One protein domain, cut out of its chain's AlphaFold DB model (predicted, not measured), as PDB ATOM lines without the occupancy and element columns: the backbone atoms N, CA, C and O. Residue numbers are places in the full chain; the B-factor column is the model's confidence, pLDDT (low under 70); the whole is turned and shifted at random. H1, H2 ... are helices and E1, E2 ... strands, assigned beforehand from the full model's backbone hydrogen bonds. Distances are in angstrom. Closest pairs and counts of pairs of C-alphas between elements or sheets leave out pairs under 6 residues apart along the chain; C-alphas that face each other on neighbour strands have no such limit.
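What this domain is: This is residues 325 to 361, 378 to 396 and 405 to 458 of the 468 residues of an uncharacterized protein of Gonium pectorale (UniProt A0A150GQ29). Two long helices, H1 and H3, cross loosely at about a right angle, H3 passing H1 near H1's first turns, and the short helix H2 sits in the angle between them. A two-stranded hairpin, E2 and E3, makes one end of the longest axis, and the last residues of H1 with the residues after it, up to Pro 361, make the other; residues 352 to 361, of which 352 to 359 belong to H1, and residues 444 to 458 of H3 stick out. The printed part has 110 residues, with three named helices and three named strands in the order E1, H1, H2, E2, E3, H3; the sheet, E2 - E3, is antiparallel, and the class is mostly helix. The whole is loose, with a radius of gyration of the C-alphas of 17.6 A, and flat, spanning 59 by 44 by 24 A.

How they stand to each other: E1, residues 333 to 335, pairs with no named strand and meets H1, residues 336 to 359, only through their link. H2, residues 382 to 393, and H1 are near each other, with 7 pairs of C-alphas within 10 A. E2, residues 407 to 413, and E3, residues 419 to 423, form a hairpin of antiparallel strands at 146 degrees; N 410 and O 422 are 3.0 A apart and N 412 and O 420 are 2.9 A apart, both within hydrogen-bond range. H3, residues 429 to 458, is close to H1 but not clearly touching it; the closest C-alphas, of Cys 340 and Tyr 440, are 7.6 A apart, and the lines are about perpendicular at 89 degrees. H2 and H3 only just touch, with 3 pairs of C-alphas within 8 A, through residues 386 to 390 of H2 and residue 433 of H3 alone. Their closest C-alphas, of Ile 389 and Gln 433, are 7.0 A apart. They run opposite ways at a steep tilt of 57 degrees. E2 is apart from H1 and from H3. In H1, H2 and H3 every O i to N i+4 pair is within hydrogen-bond range.

Where its parts are: E1 begins at C-alpha 333, at (-39.136, -45.896, 28.311), and is 6.9 A long from first to last C-alpha. H1 begins at C-alpha 336 and measures 34.1 A, H2 16.4 A, E2 18.1 A and E3 13.1 A. H3 measures 43.2 A, from C-alpha 429 at (-23.894, -39.810, 17.338) to C-alpha 458 at (-60.102, -50.954, -3.405).

The domain as a whole: The two C-alphas farthest apart, of Pro 361 and Glu 415, are 62.4 A apart. Residues 362 to 377 are not printed, with 20.5 A between C-alphas 361 and 378; residues 397 to 404 are not printed, with 12.4 A between C-alphas 396 and 405. The links E1 to H1, E2 to E3 and E3 to H3 are tight. The mean pLDDT of the printed part is 80.0; 16 residues are under 70, among them residues 378 to 380 and 391 to 396.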
ATOM      1  N   TYR A 325     -36.756 -47.740  24.120       84.69
ATOM      2  CA  TYR A 325     -35.870 -46.581  24.105       84.69
ATOM      3  C   TYR A 325     -36.147 -45.729  25.326       84.69
ATOM      4  O   TYR A 325     -37.301 -45.419  25.615       84.69
ATOM      5  N   LYS A 326     -35.102 -45.318  26.042       83.69
ATOM      6  CA  LYS A 326     -35.256 -44.403  27.172       83.69
ATOM      7  C   LYS A 326     -35.074 -42.972  26.687       83.69
ATOM      8  O   LYS A 326     -34.021 -42.636  26.143       83.69
ATOM      9  N   LEU A 327     -36.090 -42.130  26.879       82.50
ATOM     10  CA  LEU A 327     -35.955 -40.711  26.584       82.50
ATOM     11  C   LEU A 327     -35.072 -40.038  27.637       82.50
ATOM     12  O   LEU A 327     -35.289 -40.246  28.831       82.50
ATOM     13  N   PRO A 328     -34.160 -39.159  27.209       72.75
ATOM     14  CA  PRO A 328     -33.247 -38.452  28.100       72.75
ATOM     15  C   PRO A 328     -33.988 -37.512  29.059       72.75
ATOM     16  O   PRO A 328     -33.845 -37.610  30.271       72.75
ATOM     17  N   LYS A 329     -34.890 -36.675  28.527       78.50
ATOM     18  CA  LYS A 329     -35.569 -35.622  29.303       78.50
ATOM     19  C   LYS A 329     -36.619 -36.130  30.283       78.50
ATOM     20  O   LYS A 329     -36.842 -35.513  31.315       78.50
ATOM     21  N   SER A 330     -37.319 -37.206  29.937       84.31
ATOM     22  CA  SER A 330     -38.415 -37.729  30.759       84.31
ATOM     23  C   SER A 330     -38.033 -38.985  31.531       84.31
ATOM     24  O   SER A 330     -38.805 -39.429  32.375       84.31
ATOM     25  N   GLY A 331     -36.904 -39.619  31.194       84.75
ATOM     26  CA  GLY A 331     -36.568 -40.963  31.660       84.75
ATOM     27  C   GLY A 331     -37.577 -42.036  31.234       84.75
ATOM     28  O   GLY A 331     -37.419 -43.193  31.625       84.75
ATOM     29  N   ARG A 332     -38.609 -41.675  30.454       90.31
ATOM     30  CA  ARG A 332     -39.687 -42.572  30.039       90.31
ATOM     31  C   ARG A 332     -39.132 -43.562  29.030       90.31
ATOM     32  O   ARG A 332     -38.529 -43.165  28.034       90.31
ATOM     33  N   VAL A 333     -39.371 -44.840  29.288       86.44
ATOM     34  CA  VAL A 333     -39.136 -45.896  28.311       86.44
ATOM     35  C   VAL A 333     -40.321 -45.905  27.349       86.44
ATOM     36  O   VAL A 333     -41.468 -45.985  27.788       86.44
ATOM     37  N   ILE A 334     -40.046 -45.764  26.059       88.25
ATOM     38  CA  ILE A 334     -41.035 -45.852  24.986       88.25
ATOM     39  C   ILE A 334     -40.730 -47.047  24.094       88.25
ATOM     40  O   ILE A 334     -39.576 -47.456  23.942       88.25
ATOM     41  N   SER A 335     -41.773 -47.607  23.500       90.69
ATOM     42  CA  SER A 335     -41.622 -48.617  22.452       90.69
ATOM     43  C   SER A 335     -41.092 -47.994  21.153       90.69
ATOM     44  O   SER A 335     -41.223 -46.789  20.927       90.69
ATOM     45  N   GLY A 336     -40.517 -48.812  20.268       81.94
ATOM     46  CA  GLY A 336     -40.120 -48.354  18.934       81.94
ATOM     47  C   GLY A 336     -41.280 -47.769  18.121       81.94
ATOM     48  O   GLY A 336     -41.074 -46.810  17.384       81.94
ATOM     49  N   GLU A 337     -42.504 -48.280  18.287       81.81
ATOM     50  CA  GLU A 337     -43.698 -47.732  17.623       81.81
ATOM     51  C   GLU A 337     -44.028 -46.319  18.127       81.81
ATOM     52  O   GLU A 337     -44.197 -45.400  17.328       81.81
ATOM     53  N   GLU A 338     -44.009 -46.105  19.448       86.06
ATOM     54  CA  GLU A 338     -44.199 -44.772  20.035       86.06
ATOM     55  C   GLU A 338     -43.110 -43.779  19.591       86.06
ATOM     56  O   GLU A 338     -43.390 -42.585  19.446       86.06
ATOM     57  N   LEU A 339     -41.876 -44.254  19.367       82.69
ATOM     58  CA  LEU A 339     -40.785 -43.426  18.847       82.69
ATOM     59  C   LEU A 339     -41.088 -42.962  17.418       82.69
ATOM     60  O   LEU A 339     -40.938 -41.777  17.121       82.69
ATOM     61  N   CYS A 340     -41.564 -43.859  16.553       79.38
ATOM     62  CA  CYS A 340     -41.991 -43.508  15.200       79.38
ATOM     63  C   CYS A 340     -43.136 -42.491  15.192       79.38
ATOM     64  O   CYS A 340     -43.040 -41.484  14.493       79.38
ATOM     65  N   ASP A 341     -44.164 -42.692  16.018       83.12
ATOM     66  CA  ASP A 341     -45.295 -41.763  16.126       83.12
ATOM     67  C   ASP A 341     -44.872 -40.383  16.651       83.12
ATOM     68  O   ASP A 341     -45.464 -39.353  16.309       83.12
ATOM     69  N   ALA A 342     -43.874 -40.334  17.538       82.75
ATOM     70  CA  ALA A 342     -43.315 -39.082  18.033       82.75
ATOM     71  C   ALA A 342     -42.526 -38.345  16.941       82.75
ATOM     72  O   ALA A 342     -42.685 -37.131  16.794       82.75
ATOM     73  N   LEU A 343     -41.723 -39.069  16.157       80.25
ATOM     74  CA  LEU A 343     -40.988 -38.505  15.025       80.25
ATOM     75  C   LEU A 343     -41.937 -37.983  13.950       80.25
ATOM     76  O   LEU A 343     -41.759 -36.859  13.500       80.25
ATOM     77  N   GLU A 344     -42.980 -38.731  13.589       82.12
ATOM     78  CA  GLU A 344     -43.950 -38.286  12.583       82.12
ATOM     79  C   GLU A 344     -44.676 -37.009  13.021       82.12
ATOM     80  O   GLU A 344     -44.766 -36.050  12.252       82.12
ATOM     81  N   ARG A 345     -45.133 -36.939  14.279       84.69
ATOM     82  CA  ARG A 345     -45.742 -35.715  14.830       84.69
ATOM     83  C   ARG A 345     -44.799 -34.524  14.775       84.69
ATOM     84  O   ARG A 345     -45.236 -33.408  14.502       84.69
ATOM     85  N   MET A 346     -43.519 -34.754  15.030       80.94
ATOM     86  CA  MET A 346     -42.521 -33.699  15.012       80.94
ATOM     87  C   MET A 346     -42.196 -33.226  13.598       80.94
ATOM     88  O   MET A 346     -42.131 -32.021  13.372       80.94
ATOM     89  N   THR A 347     -42.064 -34.151  12.647       80.94
ATOM     90  CA  THR A 347     -41.895 -33.833  11.227       80.94
ATOM     91  C   THR A 347     -43.081 -33.020  10.720       80.94
ATOM     92  O   THR A 347     -42.885 -31.985  10.091       80.94
ATOM     93  N   ASN A 348     -44.312 -33.412  11.061       82.69
ATOM     94  CA  ASN A 348     -45.512 -32.662  10.684       82.69
ATOM     95  C   ASN A 348     -45.528 -31.260  11.314       82.69
ATOM     96  O   ASN A 348     -45.755 -30.280  10.612       82.69
ATOM     97  N   ALA A 349     -45.190 -31.135  12.601       81.56
ATOM     98  CA  ALA A 349     -45.083 -29.832  13.261       81.56
ATOM     99  C   ALA A 349     -43.987 -28.942  12.642       81.56
ATOM    100  O   ALA A 349     -44.143 -27.721  12.565       81.56
ATOM    101  N   TYR A 350     -42.877 -29.536  12.192       81.62
ATOM    102  CA  TYR A 350     -41.821 -28.824  11.480       81.62
ATOM    103  C   TYR A 350     -42.294 -28.349  10.103       81.62
ATOM    104  O   TYR A 350     -42.091 -27.184   9.770       81.62
ATOM    105  N   ILE A 351     -42.973 -29.209   9.338       78.69
ATOM    106  CA  ILE A 351     -43.569 -28.860   8.041       78.69
ATOM    107  C   ILE A 351     -44.577 -27.717   8.204       78.69
ATOM    108  O   ILE A 351     -44.531 -26.759   7.431       78.69
ATOM    109  N   ASP A 352     -45.434 -27.770   9.223       81.38
ATOM    110  CA  ASP A 352     -46.406 -26.714   9.519       81.38
ATOM    111  C   ASP A 352     -45.708 -25.391   9.846       81.38
ATOM    112  O   ASP A 352     -46.064 -24.337   9.312       81.38
ATOM    113  N   LYS A 353     -44.668 -25.435  10.689       83.75
ATOM    114  CA  LYS A 353     -43.892 -24.244  11.044       83.75
ATOM    115  C   LYS A 353     -43.175 -23.660   9.828       83.75
ATOM    116  O   LYS A 353     -43.257 -22.457   9.605       83.75
ATOM    117  N   TYR A 354     -42.516 -24.497   9.031       80.38
ATOM    118  CA  TYR A 354     -41.787 -24.069   7.840       80.38
ATOM    119  C   TYR A 354     -42.728 -23.483   6.783       80.38
ATOM    120  O   TYR A 354     -42.432 -22.452   6.182       80.38
ATOM    121  N   SER A 355     -43.902 -24.091   6.600       79.25
ATOM    122  CA  SER A 355     -44.938 -23.580   5.696       79.25
ATOM    123  C   SER A 355     -45.486 -22.234   6.174       79.25
ATOM    124  O   SER A 355     -45.722 -21.344   5.360       79.25
ATOM    125  N   LYS A 356     -45.627 -22.048   7.491       84.44
ATOM    126  CA  LYS A 356     -46.032 -20.771   8.089       84.44
ATOM    127  C   LYS A 356     -44.958 -19.687   7.944       84.44
ATOM    128  O   LYS A 356     -45.294 -18.534   7.697       84.44
ATOM    129  N   GLU A 357     -43.686 -20.051   8.081       83.69
ATOM    130  CA  GLU A 357     -42.547 -19.127   8.032       83.69
ATOM    131  C   GLU A 357     -42.228 -18.686   6.596       83.69
ATOM    132  O   GLU A 357     -42.072 -17.495   6.345       83.69
ATOM    133  N   LYS A 358     -42.243 -19.609   5.620       80.25
ATOM    134  CA  LYS A 358     -42.084 -19.262   4.196       80.25
ATOM    135  C   LYS A 358     -43.341 -18.689   3.543       80.25
ATOM    136  O   LYS A 358     -43.227 -18.030   2.516       80.25
ATOM    137  N   GLY A 359     -44.525 -18.936   4.102       75.56
ATOM    138  CA  GLY A 359     -45.777 -18.407   3.558       75.56
ATOM    139  C   GLY A 359     -45.983 -16.911   3.812       75.56
ATOM    140  O   GLY A 359     -46.735 -16.259   3.093       75.56
ATOM    141  N   GLY A 360     -45.344 -16.328   4.827       70.62
ATOM    142  CA  GLY A 360     -45.701 -14.984   5.278       70.62
ATOM    143  C   GLY A 360     -47.198 -14.849   5.646       70.62
ATOM    144  O   GLY A 360     -48.019 -15.743   5.424       70.62
ATOM    145  N   PRO A 361     -47.616 -13.714   6.217       65.81
ATOM    146  CA  PRO A 361     -49.016 -13.484   6.585       65.81
ATOM    147  C   PRO A 361     -49.975 -13.390   5.380       65.81
ATOM    148  O   PRO A 361     -51.188 -13.370   5.578       65.81
ATOM    149  N   LYS A 378     -43.912 -32.252  -0.075       54.41
ATOM    150  CA  LYS A 378     -42.541 -31.763  -0.180       54.41
ATOM    151  C   LYS A 378     -41.764 -32.775   0.636       54.41
ATOM    152  O   LYS A 378     -41.811 -32.763   1.863       54.41
ATOM    153  N   LYS A 379     -41.226 -33.780  -0.060       60.97
ATOM    154  CA  LYS A 379     -40.267 -34.696   0.522       60.97
ATOM    155  C   LYS A 379     -39.187 -33.756   1.007       60.97
ATOM    156  O   LYS A 379     -38.565 -33.114   0.163       60.97
ATOM    157  N   LEU A 380     -39.080 -33.587   2.327       65.44
ATOM    158  CA  LEU A 380     -37.934 -32.887   2.884       65.44
ATOM    159  C   LEU A 380     -36.713 -33.485   2.188       65.44
ATOM    160  O   LEU A 380     -36.651 -34.710   1.996       65.44
ATOM    161  N   SER A 381     -35.813 -32.632   1.715       77.12
ATOM    162  CA  SER A 381     -34.577 -33.151   1.147       77.12
ATOM    163  C   SER A 381     -33.856 -33.984   2.219       77.12
ATOM    164  O   SER A 381     -34.082 -33.774   3.418       77.12
ATOM    165  N   PRO A 382     -33.014 -34.954   1.829       72.56
ATOM    166  CA  PRO A 382     -32.166 -35.671   2.780       72.56
ATOM    167  C   PRO A 382     -31.449 -34.717   3.752       72.56
ATOM    168  O   PRO A 382     -31.485 -34.938   4.959       72.56
ATOM    169  N   ASP A 383     -30.955 -33.583   3.246       71.19
ATOM    170  CA  ASP A 383     -30.284 -32.551   4.045       71.19
ATOM    171  C   ASP A 383     -31.217 -31.850   5.044       71.19
ATOM    172  O   ASP A 383     -30.817 -31.537   6.164       71.19
ATOM    173  N   GLU A 384     -32.483 -31.611   4.685       75.12
ATOM    174  CA  GLU A 384     -33.477 -31.042   5.604       75.12
ATOM    175  C   GLU A 384     -33.836 -32.026   6.726       75.12
ATOM    176  O   GLU A 384     -34.043 -31.613   7.873       75.12
ATOM    177  N   TYR A 385     -33.872 -33.329   6.424       68.81
ATOM    178  CA  TYR A 385     -34.027 -34.369   7.441       68.81
ATOM    179  C   TYR A 385     -32.815 -34.438   8.360       68.81
ATOM    180  O   TYR A 385     -32.988 -34.455   9.579       68.81
ATOM    181  N   ASP A 386     -31.607 -34.427   7.803       68.38
ATOM    182  CA  ASP A 386     -30.379 -34.420   8.591       68.38
ATOM    183  C   ASP A 386     -30.274 -33.164   9.450       68.38
ATOM    184  O   ASP A 386     -29.921 -33.258  10.625       68.38
ATOM    185  N   ALA A 387     -30.685 -32.001   8.946       70.81
ATOM    186  CA  ALA A 387     -30.773 -30.780   9.732       70.81
ATOM    187  C   ALA A 387     -31.792 -30.909  10.875       70.81
ATOM    188  O   ALA A 387     -31.504 -30.487  11.995       70.81
ATOM    189  N   MET A 388     -32.962 -31.514  10.642       73.62
ATOM    190  CA  MET A 388     -33.984 -31.728  11.673       73.62
ATOM    191  C   MET A 388     -33.518 -32.719  12.748       73.62
ATOM    192  O   MET A 388     -33.653 -32.433  13.941       73.62
ATOM    193  N   ILE A 389     -32.925 -33.848  12.348       68.88
ATOM    194  CA  ILE A 389     -32.334 -34.839  13.257       68.88
ATOM    195  C   ILE A 389     -31.186 -34.186  14.035       68.88
ATOM    196  O   ILE A 389     -31.162 -34.227  15.262       68.88
ATOM    197  N   THR A 390     -30.293 -33.465  13.365       70.06
ATOM    198  CA  THR A 390     -29.202 -32.733  14.020       70.06
ATOM    199  C   THR A 390     -29.732 -31.700  15.013       70.06
ATOM    200  O   THR A 390     -29.169 -31.546  16.089       70.06
ATOM    201  N   ARG A 391     -30.836 -31.002  14.718       67.38
ATOM    202  CA  ARG A 391     -31.443 -30.015  15.631       67.38
ATOM    203  C   ARG A 391     -32.145 -30.656  16.828       67.38
ATOM    204  O   ARG A 391     -32.264 -30.015  17.869       67.38
ATOM    205  N   LEU A 392     -32.600 -31.898  16.682       62.47
ATOM    206  CA  LEU A 392     -33.134 -32.713  17.771       62.47
ATOM    207  C   LEU A 392     -32.053 -33.190  18.735       62.47
ATOM    208  O   LEU A 392     -32.312 -33.290  19.934       62.47
ATOM    209  N   TYR A 393     -30.872 -33.485  18.198       61.53
ATOM    210  CA  TYR A 393     -29.779 -34.097  18.945       61.53
ATOM    211  C   TYR A 393     -28.669 -33.132  19.342       61.53
ATOM    212  O   TYR A 393     -27.916 -33.457  20.254       61.53
ATOM    213  N   LYS A 394     -28.571 -31.942  18.739       63.06
ATOM    214  CA  LYS A 394     -27.736 -30.873  19.286       63.06
ATOM    215  C   LYS A 394     -28.392 -30.423  20.588       63.06
ATOM    216  O   LYS A 394     -29.484 -29.844  20.529       63.06
ATOM    217  N   PRO A 395     -27.776 -30.692  21.756       55.62
ATOM    218  CA  PRO A 395     -28.289 -30.160  23.000       55.62
ATOM    219  C   PRO A 395     -28.388 -28.649  22.822       55.62
ATOM    220  O   PRO A 395     -27.453 -27.987  22.364       55.62
ATOM    221  N   LYS A 396     -29.585 -28.124  23.097       57.50
ATOM    222  CA  LYS A 396     -29.896 -26.699  22.931       57.50
ATOM    223  C   LYS A 396     -28.935 -25.827  23.752       57.50
ATOM    224  O   LYS A 396     -28.705 -24.678  23.394       57.50
ATOM    225  N   ARG A 405     -28.546 -38.210  25.315       68.12
ATOM    226  CA  ARG A 405     -28.819 -38.950  24.070       68.12
ATOM    227  C   ARG A 405     -29.818 -40.082  24.308       68.12
ATOM    228  O   ARG A 405     -29.838 -40.694  25.373       68.12
ATOM    229  N   ILE A 406     -30.659 -40.383  23.311       69.69
ATOM    230  CA  ILE A 406     -31.558 -41.549  23.373       69.69
ATOM    231  C   ILE A 406     -30.691 -42.806  23.478       69.69
ATOM    232  O   ILE A 406     -29.863 -43.065  22.607       69.69
ATOM    233  N   GLN A 407     -30.883 -43.580  24.544       79.06
ATOM    234  CA  GLN A 407     -30.129 -44.806  24.782       79.06
ATOM    235  C   GLN A 407     -30.984 -46.012  24.415       79.06
ATOM    236  O   GLN A 407     -32.122 -46.151  24.881       79.06
ATOM    237  N   LEU A 408     -30.416 -46.902  23.598       76.12
ATOM    238  CA  LEU A 408     -30.964 -48.238  23.420       76.12
ATOM    239  C   LEU A 408     -30.716 -49.017  24.715       76.12
ATOM    240  O   LEU A 408     -29.574 -49.338  25.061       76.12
ATOM    241  N   VAL A 409     -31.796 -49.284  25.441       83.12
ATOM    242  CA  VAL A 409     -31.756 -49.992  26.718       83.12
ATOM    243  C   VAL A 409     -32.392 -51.362  26.561       83.12
ATOM    244  O   VAL A 409     -33.465 -51.499  25.973       83.12
ATOM    245  N   THR A 410     -31.742 -52.376  27.121       87.69
ATOM    246  CA  THR A 410     -32.323 -53.711  27.249       87.69
ATOM    247  C   THR A 410     -32.630 -53.968  28.707       87.69
ATOM    248  O   THR A 410     -31.809 -53.703  29.590       87.69
ATOM    249  N   LEU A 411     -33.830 -54.486  28.945       88.38
ATOM    250  CA  LEU A 411     -34.241 -54.959  30.253       88.38
ATOM    251  C   LEU A 411     -33.424 -56.202  30.602       88.38
ATOM    252  O   LEU A 411     -33.469 -57.201  29.882       88.38
ATOM    253  N   LYS A 412     -32.678 -56.142  31.698       89.25
ATOM    254  CA  LYS A 412     -32.062 -57.313  32.309       89.25
ATOM    255  C   LYS A 412     -32.687 -57.536  33.678       89.25
ATOM    256  O   LYS A 412     -33.021 -56.586  34.382       89.25
ATOM    257  N   PHE A 413     -32.866 -58.801  34.027       91.75
ATOM    258  CA  PHE A 413     -33.346 -59.209  35.340       91.75
ATOM    259  C   PHE A 413     -32.136 -59.588  36.188       91.75
ATOM    260  O   PHE A 413     -31.280 -60.352  35.737       91.75
ATOM    261  N   GLY A 414     -32.024 -58.994  37.373       93.12
ATOM    262  CA  GLY A 414     -31.014 -59.347  38.363       93.12
ATOM    263  C   GLY A 414     -31.304 -60.715  38.972       93.12
ATOM    264  O   GLY A 414     -32.407 -61.248  38.843       93.12
ATOM    265  N   GLU A 415     -30.316 -61.290  39.654       91.81
ATOM    266  CA  GLU A 415     -30.473 -62.563  40.378       91.81
ATOM    267  C   GLU A 415     -31.514 -62.477  41.508       91.81
ATOM    268  O   GLU A 415     -32.106 -63.479  41.898       91.81
ATOM    269  N   ASP A 416     -31.786 -61.267  41.992       93.62
ATOM    270  CA  ASP A 416     -32.831 -60.924  42.958       93.62
ATOM    271  C   ASP A 416     -34.226 -60.759  42.322       93.62
ATOM    272  O   ASP A 416     -35.197 -60.462  43.018       93.62
ATOM    273  N   GLY A 417     -34.339 -60.938  41.003       93.38
ATOM    274  CA  GLY A 417     -35.549 -60.660  40.235       93.38
ATOM    275  C   GLY A 417     -35.790 -59.170  39.981       93.38
ATOM    276  O   GLY A 417     -36.850 -58.820  39.466       93.38
ATOM    277  N   SER A 418     -34.838 -58.288  40.315       90.75
ATOM    278  CA  SER A 418     -34.983 -56.852  40.070       90.75
ATOM    279  C   SER A 418     -34.779 -56.505  38.596       90.75
ATOM    280  O   SER A 418     -33.841 -56.948  37.926       90.75
ATOM    281  N   GLU A 419     -35.678 -55.680  38.073       93.25
ATOM    282  CA  GLU A 419     -35.604 -55.160  36.714       93.25
ATOM    283  C   GLU A 419     -34.599 -54.007  36.637       93.25
ATOM    284  O   GLU A 419     -34.788 -52.954  37.248       93.25
ATOM    285  N   HIS A 420     -33.535 -54.181  35.853       90.88
ATOM    286  CA  HIS A 420     -32.552 -53.137  35.599       90.88
ATOM    287  C   HIS A 420     -32.375 -52.907  34.096       90.88
ATOM    288  O   HIS A 420     -32.065 -53.805  33.311       90.88
ATOM    289  N   TRP A 421     -32.567 -51.656  33.681       86.75
ATOM    290  CA  TRP A 421     -32.353 -51.224  32.304       86.75
ATOM    291  C   TRP A 421     -30.865 -50.978  32.079       86.75
ATOM    292  O   TRP A 421     -30.321 -49.992  32.577       86.75
ATOM    293  N   GLN A 422     -30.202 -51.864  31.333       85.62
ATOM    294  CA  GLN A 422     -28.801 -51.681  30.960       85.62
ATOM    295  C   GLN A 422     -28.688 -51.070  29.558       85.62
ATOM    296  O   GLN A 422     -29.316 -51.577  28.622       85.62
ATOM    297  N   PRO A 423     -27.878 -50.008  29.384       80.44
ATOM    298  CA  PRO A 423     -27.539 -49.513  28.057       80.44
ATOM    299  C   PRO A 423     -26.757 -50.606  27.322       80.44
ATOM    300  O   PRO A 423     -25.729 -51.076  27.804       80.44
ATOM    301  N   VAL A 424     -27.272 -51.061  26.179       78.94
ATOM    302  CA  VAL A 424     -26.692 -52.207  25.448       78.94
ATOM    303  C   VAL A 424     -25.415 -51.814  24.727       78.94
ATOM    304  O   VAL A 424     -24.475 -52.597  24.633       78.94
ATOM    305  N   LYS A 425     -25.403 -50.598  24.190       78.94
ATOM    306  CA  LYS A 425     -24.293 -50.028  23.447       78.94
ATOM    307  C   LYS A 425     -24.455 -48.516  23.520       78.94
ATOM    308  O   LYS A 425     -25.542 -48.009  23.237       78.94
ATOM    309  N   GLN A 426     -23.408 -47.798  23.922       68.62
ATOM    310  CA  GLN A 426     -23.348 -46.369  23.636       68.62
ATOM    311  C   GLN A 426     -23.199 -46.246  22.124       68.62
ATOM    312  O   GLN A 426     -22.154 -46.553  21.560       68.62
ATOM    313  N   VAL A 427     -24.307 -45.919  21.473       71.00
ATOM    314  CA  VAL A 427     -24.350 -45.680  20.037       71.00
ATOM    315  C   VAL A 427     -23.665 -44.333  19.807       71.00
ATOM    316  O   VAL A 427     -23.986 -43.359  20.496       71.00
ATOM    317  N   SER A 428     -22.683 -44.272  18.902       83.19
ATOM    318  CA  SER A 428     -22.078 -42.985  18.539       83.19
ATOM    319  C   SER A 428     -23.148 -42.067  17.929       83.19
ATOM    320  O   SER A 428     -24.183 -42.542  17.457       83.19
ATOM    321  N   ALA A 429     -22.932 -40.746  17.938       76.88
ATOM    322  CA  ALA A 429     -23.894 -39.810  17.338       76.88
ATOM    323  C   ALA A 429     -24.189 -40.159  15.867       76.88
ATOM    324  O   ALA A 429     -25.339 -40.118  15.438       76.88
ATOM    325  N   GLU A 430     -23.160 -40.573  15.128       82.00
ATOM    326  CA  GLU A 430     -23.238 -40.969  13.718       82.00
ATOM    327  C   GLU A 430     -24.000 -42.288  13.523       82.00
ATOM    328  O   GLU A 430     -24.875 -42.388  12.658       82.00
ATOM    329  N   GLU A 431     -23.745 -43.301  14.363       81.69
ATOM    330  CA  GLU A 431     -24.518 -44.550  14.348       81.69
ATOM    331  C   GLU A 431     -25.996 -44.280  14.693       81.69
ATOM    332  O   GLU A 431     -26.898 -44.888  14.119       81.69
ATOM    333  N   GLN A 432     -26.273 -43.338  15.597       77.44
ATOM    334  CA  GLN A 432     -27.633 -42.981  15.989       77.44
ATOM    335  C   GLN A 432     -28.362 -42.209  14.887       77.44
ATOM    336  O   GLN A 432     -29.526 -42.491  14.609       77.44
ATOM    337  N   GLN A 433     -27.685 -41.266  14.231       78.38
ATOM    338  CA  GLN A 433     -28.242 -40.528  13.103       78.38
ATOM    339  C   GLN A 433     -28.552 -41.469  11.934       78.38
ATOM    340  O   GLN A 433     -29.691 -41.505  11.467       78.38
ATOM    341  N   SER A 434     -27.587 -42.297  11.526       78.69
ATOM    342  CA  SER A 434     -27.790 -43.283  10.458       78.69
ATOM    343  C   SER A 434     -28.905 -44.278  10.794       78.69
ATOM    344  O   SER A 434     -29.740 -44.582   9.939       78.69
ATOM    345  N   TYR A 435     -28.997 -44.719  12.053       78.69
ATOM    346  CA  TYR A 435     -30.093 -45.559  12.526       78.69
ATOM    347  C   TYR A 435     -31.456 -44.878  12.363       78.69
ATOM    348  O   TYR A 435     -32.391 -45.490  11.851       78.69
ATOM    349  N   MET A 436     -31.579 -43.608  12.750       77.69
ATOM    350  CA  MET A 436     -32.832 -42.851  12.656       77.69
ATOM    351  C   MET A 436     -33.255 -42.598  11.207       77.69
ATOM    352  O   MET A 436     -34.436 -42.735  10.885       77.69
ATOM    353  N   VAL A 437     -32.299 -42.302  10.323       80.81
ATOM    354  CA  VAL A 437     -32.547 -42.171   8.880       80.81
ATOM    355  C   VAL A 437     -33.067 -43.492   8.304       80.81
ATOM    356  O   VAL A 437     -34.095 -43.511   7.626       80.81
ATOM    357  N   GLN A 438     -32.431 -44.620   8.641       81.94
ATOM    358  CA  GLN A 438     -32.891 -45.947   8.211       81.94
ATOM    359  C   GLN A 438     -34.274 -46.302   8.770       81.94
ATOM    360  O   GLN A 438     -35.106 -46.871   8.057       81.94
ATOM    361  N   LEU A 439     -34.530 -45.966  10.037       80.06
ATOM    362  CA  LEU A 439     -35.815 -46.177  10.699       80.06
ATOM    363  C   LEU A 439     -36.929 -45.463   9.935       80.06
ATOM    364  O   LEU A 439     -37.927 -46.073   9.551       80.06
ATOM    365  N   TYR A 440     -36.711 -44.179   9.659       80.12
ATOM    366  CA  TYR A 440     -37.669 -43.328   8.980       80.12
ATOM    367  C   TYR A 440     -37.911 -43.771   7.535       80.12
ATOM    368  O   TYR A 440     -39.063 -43.914   7.119       80.12
ATOM    369  N   GLN A 441     -36.850 -44.086   6.786       85.38
ATOM    370  CA  GLN A 441     -36.973 -44.598   5.422       85.38
ATOM    371  C   GLN A 441     -37.830 -45.872   5.378       85.38
ATOM    372  O   GLN A 441     -38.705 -46.022   4.524       85.38
ATOM    373  N   ARG A 442     -37.662 -46.766   6.356       78.94
ATOM    374  CA  ARG A 442     -38.458 -47.994   6.439       78.94
ATOM    375  C   ARG A 442     -39.910 -47.737   6.840       78.94
ATOM    376  O   ARG A 442     -40.794 -48.452   6.364       78.94
ATOM    377  N   CYS A 443     -40.174 -46.732   7.676       79.69
ATOM    378  CA  CYS A 443     -41.534 -46.269   7.960       79.69
ATOM    379  C   CYS A 443     -42.221 -45.767   6.684       79.69
ATOM    380  O   CYS A 443     -43.358 -46.160   6.413       79.69
ATOM    381  N   LEU A 444     -41.519 -44.981   5.860       81.12
ATOM    382  CA  LEU A 444     -42.031 -44.529   4.565       81.12
ATOM    383  C   LEU A 444     -42.326 -45.703   3.624       81.12
ATOM    384  O   LEU A 444     -43.404 -45.756   3.027       81.12
ATOM    385  N   ASP A 445     -41.427 -46.683   3.541       87.62
ATOM    386  CA  ASP A 445     -41.626 -47.871   2.706       87.62
ATOM    387  C   ASP A 445     -42.815 -48.722   3.176       87.62
ATOM    388  O   ASP A 445     -43.575 -49.249   2.361       87.62
ATOM    389  N   ASN A 446     -43.010 -48.858   4.491       83.88
ATOM    390  CA  ASN A 446     -44.144 -49.592   5.055       83.88
ATOM    391  C   ASN A 446     -45.470 -48.858   4.793       83.88
ATOM    392  O   ASN A 446     -46.459 -49.471   4.381       83.88
ATOM    393  N   ARG A 447     -45.479 -47.525   4.915       81.69
ATOM    394  CA  ARG A 447     -46.628 -46.693   4.537       81.69
ATOM    395  C   ARG A 447     -46.965 -46.842   3.055       81.69
ATOM    396  O   ARG A 447     -48.125 -47.027   2.701       81.69
ATOM    397  N   LYS A 448     -45.953 -46.837   2.184       87.75
ATOM    398  CA  LYS A 448     -46.143 -47.042   0.744       87.75
ATOM    399  C   LYS A 448     -46.732 -48.424   0.453       87.75
ATOM    400  O   LYS A 448     -47.717 -48.518  -0.269       87.75
ATOM    401  N   LYS A 449     -46.211 -49.482   1.081       89.88
ATOM    402  CA  LYS A 449     -46.741 -50.850   0.933       89.88
ATOM    403  C   LYS A 449     -48.181 -50.981   1.417       89.88
ATOM    404  O   LYS A 449     -48.991 -51.621   0.754       89.88
ATOM    405  N   THR A 450     -48.520 -50.387   2.559       87.50
ATOM    406  CA  THR A 450     -49.896 -50.417   3.082       87.50
ATOM    407  C   THR A 450     -50.846 -49.626   2.185       87.50
ATOM    408  O   THR A 450     -51.936 -50.108   1.880       87.50
ATOM    409  N   GLN A 451     -50.417 -48.474   1.666       84.75
ATOM    410  CA  GLN A 451     -51.185 -47.697   0.696       84.75
ATOM    411  C   GLN A 451     -51.371 -48.448  -0.631       84.75
ATOM    412  O   GLN A 451     -52.481 -48.474  -1.157       84.75
ATOM    413  N   GLU A 452     -50.337 -49.115  -1.145       90.06
ATOM    414  CA  GLU A 452     -50.410 -49.955  -2.346       90.06
ATOM    415  C   GLU A 452     -51.325 -51.167  -2.146       90.06
ATOM    416  O   GLU A 452     -52.096 -51.504  -3.039       90.06
ATOM    417  N   GLN A 453     -51.308 -51.805  -0.974       88.81
ATOM    418  CA  GLN A 453     -52.220 -52.906  -0.656       88.81
ATOM    419  C   GLN A 453     -53.674 -52.440  -0.562       88.81
ATOM    420  O   GLN A 453     -54.573 -53.122  -1.060       88.81
ATOM    421  N   LEU A 454     -53.920 -51.276   0.044       87.00
ATOM    422  CA  LEU A 454     -55.248 -50.666   0.078       87.00
ATOM    423  C   LEU A 454     -55.696 -50.278  -1.335       87.00
ATOM    424  O   LEU A 454     -56.811 -50.616  -1.728       87.00
ATOM    425  N   ALA A 455     -54.824 -49.666  -2.136       86.19
ATOM    426  CA  ALA A 455     -55.103 -49.369  -3.535       86.19
ATOM    427  C   ALA A 455     -55.391 -50.654  -4.324       86.19
ATOM    428  O   ALA A 455     -56.420 -50.755  -4.972       86.19
ATOM    429  N   ALA A 456     -54.589 -51.706  -4.202       88.38
ATOM    430  CA  ALA A 456     -54.846 -52.978  -4.879       88.38
ATOM    431  C   ALA A 456     -56.169 -53.634  -4.437       88.38
ATOM    432  O   ALA A 456     -56.831 -54.315  -5.225       88.38
ATOM    433  N   LYS A 457     -56.573 -53.435  -3.176       90.75
ATOM    434  CA  LYS A 457     -57.827 -53.964  -2.630       90.75
ATOM    435  C   LYS A 457     -59.052 -53.174  -3.096       90.75
ATOM    436  O   LYS A 457     -60.071 -53.796  -3.387       90.75
ATOM    437  N   TYR A 458     -58.957 -51.845  -3.170       87.94
ATOM    438  CA  TYR A 458     -60.102 -50.954  -3.405       87.94
ATOM    439  C   TYR A 458     -60.144 -50.318  -4.804       87.94
ATOM    440  O   TYR A 458     -61.230 -50.026  -5.289       87.94
TER     441      TYR A 458